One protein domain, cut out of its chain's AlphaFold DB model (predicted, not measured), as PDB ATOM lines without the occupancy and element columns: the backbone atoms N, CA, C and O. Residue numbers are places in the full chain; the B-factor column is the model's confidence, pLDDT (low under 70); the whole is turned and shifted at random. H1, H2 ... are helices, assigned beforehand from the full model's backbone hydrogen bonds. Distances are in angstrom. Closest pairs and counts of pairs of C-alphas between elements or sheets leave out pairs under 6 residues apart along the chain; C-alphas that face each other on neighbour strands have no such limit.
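This is residues 50 to 168 of the 706 residues of the protein "Matrixin family metalloprotease" of Candidatus Melainabacteria bacterium (UniProt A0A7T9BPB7). The long helix H1 has H2 folded back along one side and H4 crossing it on another, with short H3 near its first residues; H5 meets its last residues and begins a second group, H5, H6 and H7, in which each helix folds back beside the one before. The printed part has 119 residues with seven named helices, H1 to H7 in order along the chain, and no named strand; its class is all helix. The whole is compact, with a radius of gyration of the C-alphas of 13.6 A and spans of 39 by 30 by 22 A.

H1, residues 50 to 67, begins with C-alpha 50 at (3.297, 61.169, -36.820) and is 25.6 A from first to last C-alpha. H2 is residues 71 to 83, 18.6 A, and H3 is residues 87 to 91. H4 is residues 96 to 109, 20.1 A. H5, residues 120 to 128, begins with C-alpha 120 at (-17.346, 43.624, -28.151). H6 is residues 132 to 145, 19.9 A. H7, residues 152 to 166, is 20.5 A and ends with C-alpha 166 at (-12.202, 29.916, -45.804).

H1 is the hub, touching four other helices. H1 and H2 form a helical hairpin at a shallow tilt of 10 degrees, opposite ways; their closest C-alphas, of Ala 62 and Ala 74, are 4.0 A apart. H3 touches H1 at residues 51 to 55 alone, the closest C-alphas being those of Ala 55 and Val 89, 6.5 A apart. H4 touches H1 at residues 52 to 60 alone, about perpendicular at 90 degrees, with the C-alphas of Ala 56 and Leu 102 closest at 4.8 A. H5 touches H1 at residues 62 to 67 alone, at a steep tilt of 63 degrees, with the C-alphas of Tyr 67 and Glu 121 closest at 5.8 A. H5 and H6 form a helical hairpin at a shallow tilt of 17 degrees; the C-alphas of Ala 127 and Glu 135 are closest at 4.5 A. H6 and H7 form another at 27 degrees, with the C-alphas of Leu 136 and Ile 159 closest at 6.3 A. H5 and H7 are apart, and so are H1 and H7. In all seven helices every O i to N i+4 pair is within hydrogen-bond range.

The two C-alphas farthest apart, those of Lys 111 and Ile 168, are 42.8 A from each other. The printed part has no cut, and no link between helices is long. The mean pLDDT of the printed part is 89.8; residue 93 and residues 164 to 168 are under 70.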
ATOM      1  N   GLU A  50       4.130  60.962 -35.629       90.81
ATOM      2  CA  GLU A  50       3.297  61.169 -36.820       90.81
ATOM      3  C   GLU A  50       2.780  59.841 -37.387       90.81
ATOM      4  O   GLU A  50       1.618  59.734 -37.805       90.81
ATOM      5  N   VAL A  51       3.631  58.810 -37.379       90.25
ATOM      6  CA  VAL A  51       3.282  57.449 -37.794       90.25
ATOM      7  C   VAL A  51       2.249  56.854 -36.836       90.25
ATOM      8  O   VAL A  51       1.211  56.360 -37.288       90.25
ATOM      9  N   GLU A  52       2.459  56.984 -35.524       93.31
ATOM     10  CA  GLU A  52       1.498  56.548 -34.504       93.31
ATOM     11  C   GLU A  52       0.168  57.300 -34.598       93.31
ATOM     12  O   GLU A  52      -0.906  56.698 -34.524       93.31
ATOM     13  N   GLN A  53       0.202  58.617 -34.822       94.06
ATOM     14  CA  GLN A  53      -1.004  59.418 -35.023       94.06
ATOM     15  C   GLN A  53      -1.789  58.952 -36.251       94.06
ATOM     16  O   GLN A  53      -3.021  58.863 -36.203       94.06
ATOM     17  N   THR A  54      -1.088  58.651 -37.340       92.25
ATOM     18  CA  THR A  54      -1.697  58.134 -38.563       92.25
ATOM     19  C   THR A  54      -2.330  56.769 -38.304       92.25
ATOM     20  O   THR A  54      -3.506  56.577 -38.624       92.25
ATOM     21  N   ALA A  55      -1.609  55.851 -37.655       93.88
ATOM     22  CA  ALA A  55      -2.116  54.536 -37.272       93.88
ATOM     23  C   ALA A  55      -3.365  54.642 -36.384       93.88
ATOM     24  O   ALA A  55      -4.383  54.014 -36.679       93.88
ATOM     25  N   ALA A  56      -3.330  55.502 -35.363       95.56
ATOM     26  CA  ALA A  56      -4.441  55.752 -34.451       95.56
ATOM     27  C   ALA A  56      -5.708  56.214 -35.190       95.56
ATOM     28  O   ALA A  56      -6.803  55.736 -34.897       95.56
ATOM     29  N   LYS A  57      -5.569  57.082 -36.202       96.31
ATOM     30  CA  LYS A  57      -6.691  57.545 -37.033       96.31
ATOM     31  C   LYS A  57      -7.329  56.414 -37.843       96.31
ATOM     32  O   LYS A  57      -8.556  56.304 -37.873       96.31
ATOM     33  N   TYR A  58      -6.522  55.577 -38.500       96.00
ATOM     34  CA  TYR A  58      -7.028  54.439 -39.281       96.00
ATOM     35  C   TYR A  58      -7.671  53.380 -38.382       96.00
ATOM     36  O   TYR A  58      -8.772  52.910 -38.675       96.00
ATOM     37  N   LEU A  59      -7.036  53.074 -37.249       95.81
ATOM     38  CA  LEU A  59      -7.553  52.146 -36.248       95.81
ATOM     39  C   LEU A  59      -8.900  52.624 -35.684       95.81
ATOM     40  O   LEU A  59      -9.839  51.839 -35.565       95.81
ATOM     41  N   TYR A  60      -9.031  53.925 -35.415       97.31
ATOM     42  CA  TYR A  60     -10.287  54.520 -34.964       97.31
ATOM     43  C   TYR A  60     -11.386  54.481 -36.031       97.31
ATOM     44  O   TYR A  60     -12.538  54.180 -35.719       97.31
ATOM     45  N   GLY A  61     -11.045  54.719 -37.301       96.06
ATOM     46  CA  GLY A  61     -11.981  54.558 -38.420       96.06
ATOM     47  C   GLY A  61     -12.500  53.121 -38.554       96.06
ATOM     48  O   GLY A  61     -13.701  52.907 -38.763       96.06
ATOM     49  N   ALA A  62     -11.624  52.131 -38.360       96.31
ATOM     50  CA  ALA A  62     -11.997  50.721 -38.343       96.31
ATOM     51  C   ALA A  62     -12.914  50.388 -37.157       96.31
ATOM     52  O   ALA A  62     -13.986  49.812 -37.350       96.31
ATOM     53  N   TYR A  63     -12.553  50.837 -35.951       97.56
ATOM     54  CA  TYR A  63     -13.372  50.693 -34.746       97.56
ATOM     55  C   TYR A  63     -14.777  51.286 -34.920       97.56
ATOM     56  O   TYR A  63     -15.774  50.617 -34.656       97.56
ATOM     57  N   ALA A  64     -14.875  52.521 -35.421       96.62
ATOM     58  CA  ALA A  64     -16.155  53.183 -35.663       96.62
ATOM     59  C   ALA A  64     -17.008  52.428 -36.698       96.62
ATOM     60  O   ALA A  64     -18.227  52.340 -36.567       96.62
ATOM     61  N   SER A  65     -16.372  51.832 -37.709       95.38
ATOM     62  CA  SER A  65     -17.065  50.999 -38.697       95.38
ATOM     63  C   SER A  65     -17.630  49.723 -38.061       95.38
ATOM     64  O   SER A  65     -18.784  49.379 -38.316       95.38
ATOM     65  N   ILE A  66     -16.871  49.067 -37.177       96.19
ATOM     66  CA  ILE A  66     -17.321  47.891 -36.411       96.19
ATOM     67  C   ILE A  66     -18.476  48.246 -35.473       96.19
ATOM     68  O   ILE A  66     -19.461  47.512 -35.432       96.19
ATOM     69  N   TYR A  67     -18.402  49.389 -34.786       95.62
ATOM     70  CA  TYR A  67     -19.480  49.896 -33.931       95.62
ATOM     71  C   TYR A  67     -20.810  50.050 -34.689       95.62
ATOM     72  O   TYR A  67     -21.883  49.827 -34.135       95.62
ATOM     73  N   HIS A  68     -20.749  50.360 -35.986       94.88
ATOM     74  CA  HIS A  68     -21.911  50.444 -36.874       94.88
ATOM     75  C   HIS A  68     -22.184  49.163 -37.682       94.88
ATOM     76  O   HIS A  68     -22.914  49.219 -38.673       94.88
ATOM     77  N   ALA A  69     -21.602  48.026 -37.291       94.50
ATOM     78  CA  ALA A  69     -21.729  46.730 -37.962       94.50
ATOM     79  C   ALA A  69     -21.306  46.724 -39.450       94.50
ATOM     80  O   ALA A  69     -21.803  45.932 -40.251       94.50
ATOM     81  N   LYS A  70     -20.371  47.600 -39.840       93.31
ATOM     82  CA  LYS A  70     -19.832  47.724 -41.206       93.31
ATOM     83  C   LYS A  70     -18.455  47.062 -41.321       93.31
ATOM     84  O   LYS A  70     -17.451  47.740 -41.538       93.31
ATOM     85  N   TYR A  71     -18.398  45.736 -41.188       92.56
ATOM     86  CA  TYR A  71     -17.134  44.982 -41.136       92.56
ATOM     87  C   TYR A  71     -16.244  45.174 -42.375       92.56
ATOM     88  O   TYR A  71     -15.064  45.466 -42.226       92.56
ATOM     89  N   THR A  72     -16.810  45.161 -43.587       84.62
ATOM     90  CA  THR A  72     -16.043  45.406 -44.828       84.62
ATOM     91  C   THR A  72     -15.408  46.798 -44.869       84.62
ATOM     92  O   THR A  72     -14.299  46.978 -45.362       84.62
ATOM     93  N   GLN A  73     -16.093  47.808 -44.325       89.31
ATOM     94  CA  GLN A  73     -15.532  49.153 -44.233       89.31
ATOM     95  C   GLN A  73     -14.389  49.205 -43.207       89.31
ATOM     96  O   GLN A  73     -13.417  49.930 -43.408       89.31
ATOM     97  N   ALA A  74     -14.469  48.416 -42.133       93.69
ATOM     98  CA  ALA A  74     -13.395  48.305 -41.153       93.69
ATOM     99  C   ALA A  74     -12.120  47.693 -41.756       93.69
ATOM    100  O   ALA A  74     -11.034  48.236 -41.558       93.69
ATOM    101  N   GLU A  75     -12.252  46.636 -42.562       90.44
ATOM    102  CA  GLU A  75     -11.133  46.036 -43.305       90.44
ATOM    103  C   GLU A  75     -10.478  47.037 -44.263       90.44
ATOM    104  O   GLU A  75      -9.252  47.095 -44.364       90.44
ATOM    105  N   GLN A  76     -11.279  47.875 -44.932       88.19
ATOM    106  CA  GLN A  76     -10.767  48.946 -45.790       88.19
ATOM    107  C   GLN A  76      -9.955  49.969 -44.991       88.19
ATOM    108  O   GLN A  76      -8.885  50.370 -45.443       88.19
ATOM    109  N   TRP A  77     -10.416  50.373 -43.801       93.56
ATOM    110  CA  TRP A  77      -9.658  51.259 -42.908       93.56
ATOM    111  C   TRP A  77      -8.319  50.651 -42.485       93.56
ATOM    112  O   TRP A  77      -7.297  51.331 -42.575       93.56
ATOM    113  N   ILE A  78      -8.306  49.374 -42.094       92.06
ATOM    114  CA  ILE A  78      -7.078  48.652 -41.727       92.06
ATOM    115  C   ILE A  78      -6.128  48.575 -42.927       92.06
ATOM    116  O   ILE A  78      -4.957  48.931 -42.807       92.06
ATOM    117  N   SER A  79      -6.644  48.196 -44.098       86.81
ATOM    118  CA  SER A  79      -5.865  48.097 -45.336       86.81
ATOM    119  C   SER A  79      -5.268  49.448 -45.731       86.81
ATOM    120  O   SER A  79      -4.077  49.543 -46.007       86.81
ATOM    121  N   MET A  80      -6.056  50.529 -45.698       85.94
ATOM    122  CA  MET A  80      -5.557  51.879 -45.984       85.94
ATOM    123  C   MET A  80      -4.466  52.316 -45.002       85.94
ATOM    124  O   MET A  80      -3.512  52.969 -45.417       85.94
ATOM    125  N   GLY A  81      -4.586  51.956 -43.721       87.19
ATOM    126  CA  GLY A  81      -3.536  52.202 -42.736       87.19
ATOM    127  C   GLY A  81      -2.249  51.442 -43.062       87.19
ATOM    128  O   GLY A  81      -1.167  52.012 -42.968       87.19
ATOM    129  N   GLN A  82      -2.366  50.190 -43.513       85.44
ATOM    130  CA  GLN A  82      -1.234  49.349 -43.917       85.44
ATOM    131  C   GLN A  82      -0.540  49.812 -45.202       85.44
ATOM    132  O   GLN A  82       0.657  49.597 -45.343       85.44
ATOM    133  N   TYR A  83      -1.259  50.450 -46.129       80.56
ATOM    134  CA  TYR A  83      -0.661  51.022 -47.344       80.56
ATOM    135  C   TYR A  83       0.052  52.357 -47.108       80.56
ATOM    136  O   TYR A  83       0.826  52.798 -47.954       80.56
ATOM    137  N   LYS A  84      -0.215  53.027 -45.986       80.94
ATOM    138  CA  LYS A  84       0.474  54.263 -45.605       80.94
ATOM    139  C   LYS A  84       1.629  53.970 -44.652       80.94
ATOM    140  O   LYS A  84       1.809  52.843 -44.202       80.94
ATOM    141  N   SER A  85       2.361  55.011 -44.262       79.62
ATOM    142  CA  SER A  85       3.474  54.954 -43.301       79.62
ATOM    143  C   SER A  85       3.112  54.400 -41.908       79.62
ATOM    144  O   SER A  85       3.967  54.375 -41.042       79.62
ATOM    145  N   ALA A  86       1.872  53.948 -41.673       84.00
ATOM    146  CA  ALA A  86       1.395  53.310 -40.442       84.00
ATOM    147  C   ALA A  86       1.492  51.769 -40.462       84.00
ATOM    148  O   ALA A  86       1.043  51.104 -39.526       84.00
ATOM    149  N   ALA A  87       2.054  51.188 -41.525       83.19
ATOM    150  CA  ALA A  87       2.103  49.746 -41.722       83.19
ATOM    151  C   ALA A  87       2.819  48.989 -40.600       83.19
ATOM    152  O   ALA A  87       2.380  47.895 -40.266       83.19
ATOM    153  N   GLU A  88       3.904  49.533 -40.050       82.81
ATOM    154  CA  GLU A  88       4.691  48.896 -38.984       82.81
ATOM    155  C   GLU A  88       3.907  48.845 -37.669       82.81
ATOM    156  O   GLU A  88       3.722  47.771 -37.102       82.81
ATOM    157  N   VAL A  89       3.312  49.973 -37.274       85.19
ATOM    158  CA  VAL A  89       2.465  50.099 -36.075       85.19
ATOM    159  C   VAL A  89       1.217  49.211 -36.153       85.19
ATOM    160  O   VAL A  89       0.796  48.622 -35.165       85.19
ATOM    161  N   LEU A  90       0.612  49.069 -37.336       83.19
ATOM    162  CA  LEU A  90      -0.540  48.178 -37.527       83.19
ATOM    163  C   LEU A  90      -0.143  46.711 -37.751       83.19
ATOM    164  O   LEU A  90      -1.017  45.841 -37.737       83.19
ATOM    165  N   ARG A  91       1.144  46.421 -37.994       75.50
ATOM    166  CA  ARG A  91       1.690  45.061 -38.125       75.50
ATOM    167  C   ARG A  91       2.113  44.459 -36.792       75.50
ATOM    168  O   ARG A  91       2.129  43.233 -36.717       75.50
ATOM    169  N   SER A  92       2.337  45.251 -35.741       70.81
ATOM    170  CA  SER A  92       2.520  44.764 -34.362       70.81
ATOM    171  C   SER A  92       1.196  44.251 -33.753       70.81
ATOM    172  O   SER A  92       0.780  44.650 -32.665       70.81
ATOM    173  N   ARG A  93       0.497  43.383 -34.497       67.06
ATOM    174  CA  ARG A  93      -0.897  42.926 -34.324       67.06
ATOM    175  C   ARG A  93      -1.152  42.147 -33.032       67.06
ATOM    176  O   ARG A  93      -2.303  41.837 -32.735       67.06
ATOM    177  N   GLU A  94      -0.103  41.814 -32.291       75.31
ATOM    178  CA  GLU A  94      -0.174  40.943 -31.119       75.31
ATOM    179  C   GLU A  94      -0.391  41.716 -29.809       75.31
ATOM    180  O   GLU A  94      -0.960  41.169 -28.860       75.31
ATOM    181  N   ASP A  95      -0.030  43.005 -29.748       88.50
ATOM    182  CA  ASP A  95      -0.214  43.806 -28.535       88.50
ATOM    183  C   ASP A  95      -1.545  44.571 -28.536       88.50
ATOM    184  O   ASP A  95      -1.654  45.751 -28.889       88.50
ATOM    185  N   ALA A  96      -2.585  43.894 -28.054       90.81
ATOM    186  CA  ALA A  96      -3.901  44.495 -27.866       90.81
ATOM    187  C   ALA A  96      -3.889  45.721 -26.923       90.81
ATOM    188  O   ALA A  96      -4.755  46.587 -27.044       90.81
ATOM    189  N   ASN A  97      -2.956  45.830 -25.970       93.56
ATOM    190  CA  ASN A  97      -2.901  46.993 -25.075       93.56
ATOM    191  C   ASN A  97      -2.347  48.223 -25.797       93.56
ATOM    192  O   ASN A  97      -2.851  49.335 -25.600       93.56
ATOM    193  N   TYR A  98      -1.350  48.029 -26.656       93.31
ATOM    194  CA  TYR A  98      -0.802  49.099 -27.480       93.31
ATOM    195  C   TYR A  98      -1.845  49.626 -28.476       93.31
ATOM    196  O   TYR A  98      -2.117  50.828 -28.512       93.31
ATOM    197  N   LEU A  99      -2.561  48.731 -29.168       92.81
ATOM    198  CA  LEU A  99      -3.679  49.112 -30.045       92.81
ATOM    199  C   LEU A  99      -4.768  49.891 -29.294       92.81
ATOM    200  O   LEU A  99      -5.267  50.907 -29.780       92.81
ATOM    201  N   LEU A 100      -5.117  49.454 -28.082       95.62
ATOM    202  CA  LEU A 100      -6.093  50.147 -27.241       95.62
ATOM    203  C   LEU A 100      -5.622  51.553 -26.835       95.62
ATOM    204  O   LEU A 100      -6.441  52.468 -26.724       95.62
ATOM    205  N   THR A 101      -4.317  51.734 -26.629       95.56
ATOM    206  CA  THR A 101      -3.709  53.030 -26.298       95.56
ATOM    207  C   THR A 101      -3.844  54.003 -27.465       95.56
ATOM    208  O   THR A 101      -4.371  55.103 -27.280       95.56
ATOM    209  N   LEU A 102      -3.478  53.575 -28.676       95.50
ATOM    210  CA  LEU A 102      -3.637  54.368 -29.900       95.50
ATOM    211  C   LEU A 102      -5.105  54.734 -30.148       95.50
ATOM    212  O   LEU A 102      -5.436  55.891 -30.420       95.50
ATOM    213  N   LEU A 103      -6.003  53.762 -29.989       96.50
ATOM    214  CA  LEU A 103      -7.435  53.956 -30.187       96.50
ATOM    215  C   LEU A 103      -8.017  54.987 -29.208       96.50
ATOM    216  O   LEU A 103      -8.796  55.853 -29.608       96.50
ATOM    217  N   ASN A 104      -7.613  54.933 -27.937       97.50
ATOM    218  CA  ASN A 104      -8.060  55.873 -26.910       97.50
ATOM    219  C   ASN A 104      -7.451  57.270 -27.058       97.50
ATOM    220  O   ASN A 104      -8.123  58.258 -26.747       97.50
ATOM    221  N   ALA A 105      -6.225  57.376 -27.573       95.94
ATOM    222  CA  ALA A 105      -5.636  58.661 -27.933       95.94
ATOM    223  C   ALA A 105      -6.470  59.362 -29.020       95.94
ATOM    224  O   ALA A 105      -6.806  60.541 -28.874       95.94
ATOM    225  N   GLU A 106      -6.887  58.633 -30.060       97.38
ATOM    226  CA  GLU A 106      -7.751  59.188 -31.104       97.38
ATOM    227  C   GLU A 106      -9.173  59.470 -30.605       97.38
ATOM    228  O   GLU A 106      -9.700  60.550 -30.865       97.38
ATOM    229  N   ALA A 107      -9.769  58.574 -29.809       96.69
ATOM    230  CA  ALA A 107     -11.080  58.803 -29.196       96.69
ATOM    231  C   ALA A 107     -11.107  60.115 -28.393       96.69
ATOM    232  O   ALA A 107     -12.023  60.928 -28.545       96.69
ATOM    233  N   LYS A 108     -10.057  60.365 -27.600       97.06
ATOM    234  CA  LYS A 108      -9.883  61.605 -26.836       97.06
ATOM    235  C   LYS A 108      -9.765  62.828 -27.748       97.06
ATOM    236  O   LYS A 108     -10.409  63.838 -27.468       97.06
ATOM    237  N   ARG A 109      -8.998  62.750 -28.846       96.62
ATOM    238  CA  ARG A 109      -8.899  63.833 -29.849       96.62
ATOM    239  C   ARG A 109     -10.259  64.161 -30.472       96.62
ATOM    240  O   ARG A 109     -10.585  65.336 -30.625       96.62
ATOM    241  N   GLN A 110     -11.072  63.142 -30.741       96.69
ATOM    242  CA  GLN A 110     -12.428  63.281 -31.288       96.69
ATOM    243  C   GLN A 110     -13.489  63.645 -30.230       96.69
ATOM    244  O   GLN A 110     -14.650  63.844 -30.572       96.69
ATOM    245  N   LYS A 111     -13.112  63.770 -28.947       96.81
ATOM    246  CA  LYS A 111     -14.027  63.998 -27.809       96.81
ATOM    247  C   LYS A 111     -15.093  62.904 -27.656       96.81
ATOM    248  O   LYS A 111     -16.216  63.175 -27.238       96.81
ATOM    249  N   HIS A 112     -14.740  61.669 -27.991       96.75
ATOM    250  CA  HIS A 112     -15.585  60.495 -27.809       96.75
ATOM    251  C   HIS A 112     -15.215  59.740 -26.523       96.75
ATOM    252  O   HIS A 112     -14.166  59.975 -25.922       96.75
ATOM    253  N   ALA A 113     -16.105  58.848 -26.079       96.25
ATOM    254  CA  ALA A 113     -15.873  58.026 -24.895       96.25
ATOM    255  C   ALA A 113     -14.664  57.095 -25.079       96.25
ATOM    256  O   ALA A 113     -14.359  56.662 -26.193       96.25
ATOM    257  N   GLN A 114     -14.002  56.775 -23.966       97.19
ATOM    258  CA  GLN A 114     -12.904  55.816 -23.951       97.19
ATOM    259  C   GLN A 114     -13.404  54.432 -24.390       97.19
ATOM    260  O   GLN A 114     -14.437  53.950 -23.924       97.19
ATOM    261  N   VAL A 115     -12.645  53.783 -25.264       97.12
ATOM    262  CA  VAL A 115     -12.853  52.395 -25.656       97.12
ATOM    263  C   VAL A 115     -12.325  51.477 -24.559       97.12
ATOM    264  O   VAL A 115     -11.193  51.622 -24.087       97.12
ATOM    265  N   LEU A 116     -13.156  50.520 -24.153       97.00
ATOM    266  CA  LEU A 116     -12.810  49.509 -23.162       97.00
ATOM    267  C   LEU A 116     -12.251  48.268 -23.855       97.00
ATOM    268  O   LEU A 116     -12.828  47.796 -24.830       97.00
ATOM    269  N   LYS A 117     -11.193  47.670 -23.294       95.69
ATOM    270  CA  LYS A 117     -10.636  46.393 -23.781       95.69
ATOM    271  C   LYS A 117     -11.682  45.274 -23.833       95.69
ATOM    272  O   LYS A 117     -11.603  44.367 -24.652       95.69
ATOM    273  N   THR A 118     -12.645  45.328 -22.919       95.12
ATOM    274  CA  THR A 118     -13.722  44.348 -22.783       95.12
ATOM    275  C   THR A 118     -14.895  44.602 -23.726       95.12
ATOM    276  O   THR A 118     -15.782  43.754 -23.785       95.12
ATOM    277  N   SER A 119     -14.927  45.710 -24.481       97.25
ATOM    278  CA  SER A 119     -16.021  45.949 -25.424       97.25
ATOM    279  C   SER A 119     -16.011  44.915 -26.552       97.25
ATOM    280  O   SER A 119     -14.956  44.440 -26.983       97.25
ATOM    281  N   CYS A 120     -17.202  44.555 -27.034       96.88
ATOM    282  CA  CYS A 120     -17.346  43.624 -28.151       96.88
ATOM    283  C   CYS A 120     -16.659  44.174 -29.404       96.88
ATOM    284  O   CYS A 120     -15.959  43.448 -30.099       96.88
ATOM    285  N   GLU A 121     -16.810  45.470 -29.661       97.50
ATOM    286  CA  GLU A 121     -16.255  46.161 -30.819       97.50
ATOM    287  C   GLU A 121     -14.730  46.113 -30.833       97.50
ATOM    288  O   GLU A 121     -14.136  45.890 -31.886       97.50
ATOM    289  N   PHE A 122     -14.090  46.279 -29.673       97.31
ATOM    290  CA  PHE A 122     -12.641  46.173 -29.572       97.31
ATOM    291  C   PHE A 122     -12.167  44.732 -29.798       97.31
ATOM    292  O   PHE A 122     -11.205  44.512 -30.531       97.31
ATOM    293  N   GLN A 123     -12.858  43.740 -29.230       97.06
ATOM    294  CA  GLN A 123     -12.517  42.331 -29.453       97.06
ATOM    295  C   GLN A 123     -12.681  41.923 -30.926       97.06
ATOM    296  O   GLN A 123     -11.833  41.208 -31.455       97.06
ATOM    297  N   ILE A 124     -13.728  42.413 -31.602       96.88
ATOM    298  CA  ILE A 124     -13.931  42.217 -33.045       96.88
ATOM    299  C   ILE A 124     -12.820  42.903 -33.840       96.88
ATOM    300  O   ILE A 124     -12.259  42.286 -34.736       96.88
ATOM    301  N   LEU A 125     -12.473  44.153 -33.515       96.31
ATOM    302  CA  LEU A 125     -11.390  44.871 -34.192       96.31
ATOM    303  C   LEU A 125     -10.077  44.101 -34.091       96.31
ATOM    304  O   LEU A 125      -9.400  43.905 -35.097       96.31
ATOM    305  N   ASN A 126      -9.758  43.625 -32.888       94.69
ATOM    306  CA  ASN A 126      -8.566  42.832 -32.648       94.69
ATOM    307  C   ASN A 126      -8.562  41.541 -33.481       94.69
ATOM    308  O   ASN A 126      -7.516  41.179 -34.002       94.69
ATOM    309  N   ALA A 127      -9.719  40.884 -33.638       94.38
ATOM    310  CA  ALA A 127      -9.874  39.696 -34.478       94.38
ATOM    311  C   ALA A 127      -9.663  40.000 -35.973       94.38
ATOM    312  O   ALA A 127      -8.889  39.307 -36.620       94.38
ATOM    313  N   VAL A 128     -10.285  41.061 -36.503       92.94
ATOM    314  CA  VAL A 128     -10.188  41.468 -37.925       92.94
ATOM    315  C   VAL A 128      -8.757  41.857 -38.324       92.94
ATOM    316  O   VAL A 128      -8.391  41.816 -39.494       92.94
ATOM    317  N   MET A 129      -7.916  42.237 -37.361       91.31
ATOM    318  CA  MET A 129      -6.505  42.531 -37.616       91.31
ATOM    319  C   MET A 129      -5.616  41.279 -37.721       91.31
ATOM    320  O   MET A 129      -4.462  41.405 -38.139       91.31
ATOM    321  N   GLN A 130      -6.107  40.089 -37.365       90.88
ATOM    322  CA  GLN A 130      -5.332  38.841 -37.413       90.88
ATOM    323  C   GLN A 130      -5.302  38.219 -38.820       90.88
ATOM    324  O   GLN A 130      -5.787  38.803 -39.790       90.88
ATOM    325  N   SER A 131      -4.668  37.050 -38.963       83.19
ATOM    326  CA  SER A 131      -4.855  36.217 -40.158       83.19
ATOM    327  C   SER A 131      -6.306  35.730 -40.237       83.19
ATOM    328  O   SER A 131      -6.976  35.623 -39.216       83.19
ATOM    329  N   GLN A 132      -6.788  35.399 -41.435       82.06
ATOM    330  CA  GLN A 132      -8.200  35.063 -41.666       82.06
ATOM    331  C   GLN A 132      -8.683  33.846 -40.840       82.06
ATOM    332  O   GLN A 132      -9.798  33.848 -40.324       82.06
ATOM    333  N   GLU A 133      -7.830  32.833 -40.644       80.56
ATOM    334  CA  GLU A 133      -8.112  31.662 -39.790       80.56
ATOM    335  C   GLU A 133      -8.258  32.050 -38.309       80.56
ATOM    336  O   GLU A 133      -9.202  31.640 -37.629       80.56
ATOM    337  N   VAL A 134      -7.342  32.886 -37.811       87.44
ATOM    338  CA  VAL A 134      -7.354  33.370 -36.424       87.44
ATOM    339  C   VAL A 134      -8.513  34.346 -36.204       87.44
ATOM    340  O   VAL A 134      -9.169  34.291 -35.163       87.44
ATOM    341  N   GLU A 135      -8.809  35.195 -37.192       90.81
ATOM    342  CA  GLU A 135      -9.977  36.078 -37.218       90.81
ATOM    343  C   GLU A 135     -11.250  35.259 -37.002       90.81
ATOM    344  O   GLU A 135     -12.016  35.570 -36.089       90.81
ATOM    345  N   LEU A 136     -11.463  34.189 -37.779       90.94
ATOM    346  CA  LEU A 136     -12.669  33.370 -37.682       90.94
ATOM    347  C   LEU A 136     -12.879  32.817 -36.266       90.94
ATOM    348  O   LEU A 136     -13.951  32.995 -35.678       90.94
ATOM    349  N   GLU A 137     -11.857  32.178 -35.701       89.94
ATOM    350  CA  GLU A 137     -11.938  31.572 -34.370       89.94
ATOM    351  C   GLU A 137     -12.134  32.618 -33.266       89.94
ATOM    352  O   GLU A 137     -12.917  32.423 -32.326       89.94
ATOM    353  N   MET A 138     -11.488  33.778 -33.390       93.75
ATOM    354  CA  MET A 138     -11.694  34.885 -32.459       93.75
ATOM    355  C   MET A 138     -13.104  35.465 -32.567       93.75
ATOM    356  O   MET A 138     -13.746  35.670 -31.537       93.75
ATOM    357  N   LEU A 139     -13.635  35.683 -33.773       94.12
ATOM    358  CA  LEU A 139     -14.995  36.192 -33.963       94.12
ATOM    359  C   LEU A 139     -16.045  35.213 -33.427       94.12
ATOM    360  O   LEU A 139     -16.986  35.650 -32.759       94.12
ATOM    361  N   LYS A 140     -15.868  33.900 -33.633       91.62
ATOM    362  CA  LYS A 140     -16.710  32.855 -33.022       91.62
ATOM    363  C   LYS A 140     -16.705  32.953 -31.501       91.62
ATOM    364  O   LYS A 140     -17.771  32.957 -30.884       91.62
ATOM    365  N   ARG A 141     -15.525  33.106 -30.892       94.12
ATOM    366  CA  ARG A 141     -15.382  33.282 -29.441       94.12
ATOM    367  C   ARG A 141     -16.075  34.550 -28.945       94.12
ATOM    368  O   ARG A 141     -16.768  34.502 -27.931       94.12
ATOM    369  N   VAL A 142     -15.940  35.669 -29.659       95.19
ATOM    370  CA  VAL A 142     -16.632  36.922 -29.313       95.19
ATOM    371  C   VAL A 142     -18.147  36.748 -29.388       95.19
ATOM    372  O   VAL A 142     -18.844  37.148 -28.457       95.19
ATOM    373  N   ALA A 143     -18.659  36.117 -30.447       94.44
ATOM    374  CA  ALA A 143     -20.086  35.858 -30.611       94.44
ATOM    375  C   ALA A 143     -20.644  34.930 -29.517       94.44
ATOM    376  O   ALA A 143     -21.744  35.167 -29.019       94.44
ATOM    377  N   LEU A 144     -19.880  33.904 -29.126       92.94
ATOM    378  CA  LEU A 144     -20.242  32.969 -28.059       92.94
ATOM    379  C   LEU A 144     -20.281  33.653 -26.687       92.94
ATOM    380  O   LEU A 144     -21.231  33.467 -25.931       92.94
ATOM    381  N   ASN A 145     -19.273  34.472 -26.381       94.31
ATOM    382  CA  ASN A 145     -19.144  35.138 -25.084       94.31
ATOM    383  C   ASN A 145     -20.089  36.337 -24.919       94.31
ATOM    384  O   ASN A 145     -20.313  36.787 -23.798       94.31
ATOM    385  N   ASN A 146     -20.642  36.864 -26.016       95.62
ATOM    386  CA  ASN A 146     -21.476  38.066 -26.010       95.62
ATOM    387  C   ASN A 146     -22.800  37.839 -26.766       95.62
ATOM    388  O   ASN A 146     -23.071  38.519 -27.760       95.62
ATOM    389  N   PRO A 147     -23.669  36.919 -26.301       94.75
ATOM    390  CA  PRO A 147     -24.909  36.577 -27.004       94.75
ATOM    391  C   PRO A 147     -25.882  37.760 -27.133       94.75
ATOM    392  O   PRO A 147     -26.677  37.799 -28.069       94.75
ATOM    393  N   ASN A 148     -25.783  38.738 -26.227       95.31
ATOM    394  CA  ASN A 148     -26.614  39.944 -26.194       95.31
ATOM    395  C   ASN A 148     -25.970  41.148 -26.903       95.31
ATOM    396  O   ASN A 148     -26.433  42.277 -26.740       95.31
ATOM    397  N   TYR A 149     -24.884  40.944 -27.654       96.69
ATOM    398  CA  TYR A 149     -24.270  42.012 -28.433       96.69
ATOM    399  C   TYR A 149     -25.287  42.602 -29.423       96.69
ATOM    400  O   TYR A 149     -25.918  41.870 -30.187       96.69
ATOM    401  N   SER A 150     -25.440  43.930 -29.437       94.75
ATOM    402  CA  SER A 150     -26.472  44.624 -30.225       94.75
ATOM    403  C   SER A 150     -26.405  44.318 -31.727       94.75
ATOM    404  O   SER A 150     -27.431  44.317 -32.400       94.75
ATOM    405  N   SER A 151     -25.211  43.996 -32.238       95.38
ATOM    406  CA  SER A 151     -24.970  43.637 -33.640       95.38
ATOM    407  C   SER A 151     -24.645  42.148 -33.843       95.38
ATOM    408  O   SER A 151     -24.015  41.779 -34.834       95.38
ATOM    409  N   ILE A 152     -25.085  41.258 -32.942       95.75
ATOM    410  CA  ILE A 152     -24.778  39.817 -33.003       95.75
ATOM    411  C   ILE A 152     -25.224  39.155 -34.315       95.75
ATOM    412  O   ILE A 152     -24.534  38.277 -34.826       95.75
ATOM    413  N   ALA A 153     -26.341  39.591 -34.904       90.75
ATOM    414  CA  ALA A 153     -26.819  39.068 -36.185       90.75
ATOM    415  C   ALA A 153     -25.867  39.411 -37.345       90.75
ATOM    416  O   ALA A 153     -25.579  38.563 -38.193       90.75
ATOM    417  N   ALA A 154     -25.332  40.636 -37.355       89.19
ATOM    418  CA  ALA A 154     -24.352  41.068 -38.343       89.19
ATOM    419  C   ALA A 154     -23.015  40.341 -38.141       89.19
ATOM    420  O   ALA A 154     -22.437  39.854 -39.112       89.19
ATOM    421  N   LEU A 155     -22.570  40.180 -36.888       94.19
ATOM    422  CA  LEU A 155     -21.367  39.419 -36.548       94.19
ATOM    423  C   LEU A 155     -21.474  37.957 -37.005       94.19
ATOM    424  O   LEU A 155     -20.579  37.461 -37.680       94.19
ATOM    425  N   LYS A 156     -22.593  37.279 -36.718       88.50
ATOM    426  CA  LYS A 156     -22.856  35.908 -37.195       88.50
ATOM    427  C   LYS A 156     -22.876  35.817 -38.720       88.50
ATOM    428  O   LYS A 156     -22.377  34.847 -39.281       88.50
ATOM    429  N   SER A 157     -23.420  36.830 -39.393       80.75
ATOM    430  CA  SER A 157     -23.413  36.895 -40.858       80.75
ATOM    431  C   SER A 157     -21.994  37.037 -41.413       80.75
ATOM    432  O   SER A 157     -21.663  36.388 -42.403       80.75
ATOM    433  N   ARG A 158     -21.134  37.827 -40.757       90.38
ATOM    434  CA  ARG A 158     -19.713  37.945 -41.100       90.38
ATOM    435  C   ARG A 158     -18.950  36.649 -40.836       90.38
ATOM    436  O   ARG A 158     -18.218  36.229 -41.720       90.38
ATOM    437  N   ILE A 159     -19.162  35.996 -39.691       87.25
ATOM    438  CA  ILE A 159     -18.592  34.669 -39.394       87.25
ATOM    439  C   ILE A 159     -18.939  33.703 -40.523       87.25
ATOM    440  O   ILE A 159     -18.038  33.137 -41.117       87.25
ATOM    441  N   LYS A 160     -20.217  33.616 -40.909       77.69
ATOM    442  CA  LYS A 160     -20.656  32.755 -42.012       77.69
ATOM    443  C   LYS A 160     -20.012  33.115 -43.356       77.69
ATOM    444  O   LYS A 160     -19.754  32.232 -44.163       77.69
ATOM    445  N   ALA A 161     -19.779  34.401 -43.621       74.38
ATOM    446  CA  ALA A 161     -19.092  34.845 -44.831       74.38
ATOM    447  C   ALA A 161     -17.611  34.439 -44.825       74.38
ATOM    448  O   ALA A 161     -17.144  33.907 -45.823       74.38
ATOM    449  N   ILE A 162     -16.906  34.610 -43.701       78.50
ATOM    450  CA  ILE A 162     -15.517  34.152 -43.548       78.50
ATOM    451  C   ILE A 162     -15.453  32.627 -43.605       78.50
ATOM    452  O   ILE A 162     -14.575  32.101 -44.262       78.50
ATOM    453  N   GLU A 163     -16.380  31.905 -42.973       77.56
ATOM    454  CA  GLU A 163     -16.484  30.446 -43.100       77.56
ATOM    455  C   GLU A 163     -16.671  30.047 -44.555       77.56
ATOM    456  O   GLU A 163     -16.023  29.115 -45.001       77.56
ATOM    457  N   LEU A 164     -17.492  30.772 -45.316       65.00
ATOM    458  CA  LEU A 164     -17.669  30.515 -46.741       65.00
ATOM    459  C   LEU A 164     -16.386  30.808 -47.542       65.00
ATOM    460  O   LEU A 164     -16.027  30.028 -48.421       65.00
ATOM    461  N   GLU A 165     -15.691  31.906 -47.233       67.19
ATOM    462  CA  GLU A 165     -14.426  32.315 -47.861       67.19
ATOM    463  C   GLU A 165     -13.247  31.400 -47.491       67.19
ATOM    464  O   GLU A 165     -12.406  31.118 -48.336       67.19
ATOM    465  N   LEU A 166     -13.179  30.907 -46.255       63.22
ATOM    466  CA  LEU A 166     -12.202  29.916 -45.804       63.22
ATOM    467  C   LEU A 166     -12.586  28.508 -46.268       63.22
ATOM    468  O   LEU A 166     -11.706  27.721 -46.604       63.22
ATOM    469  N   SER A 167     -13.881  28.232 -46.452       54.59
ATOM    470  CA  SER A 167     -14.387  27.053 -47.171       54.59
ATOM    471  C   SER A 167     -14.150  27.127 -48.687       54.59
ATOM    472  O   SER A 167     -14.808  26.442 -49.467       54.59
ATOM    473  N   ILE A 168     -13.156  27.903 -49.137       42.38
ATOM    474  CA  ILE A 168     -12.518  27.698 -50.445       42.38
ATOM    475  C   ILE A 168     -11.916  26.282 -50.565       42.38
ATOM    476  O   ILE A 168     -11.553  25.876 -51.668       42.38
TER     477      ILE A 168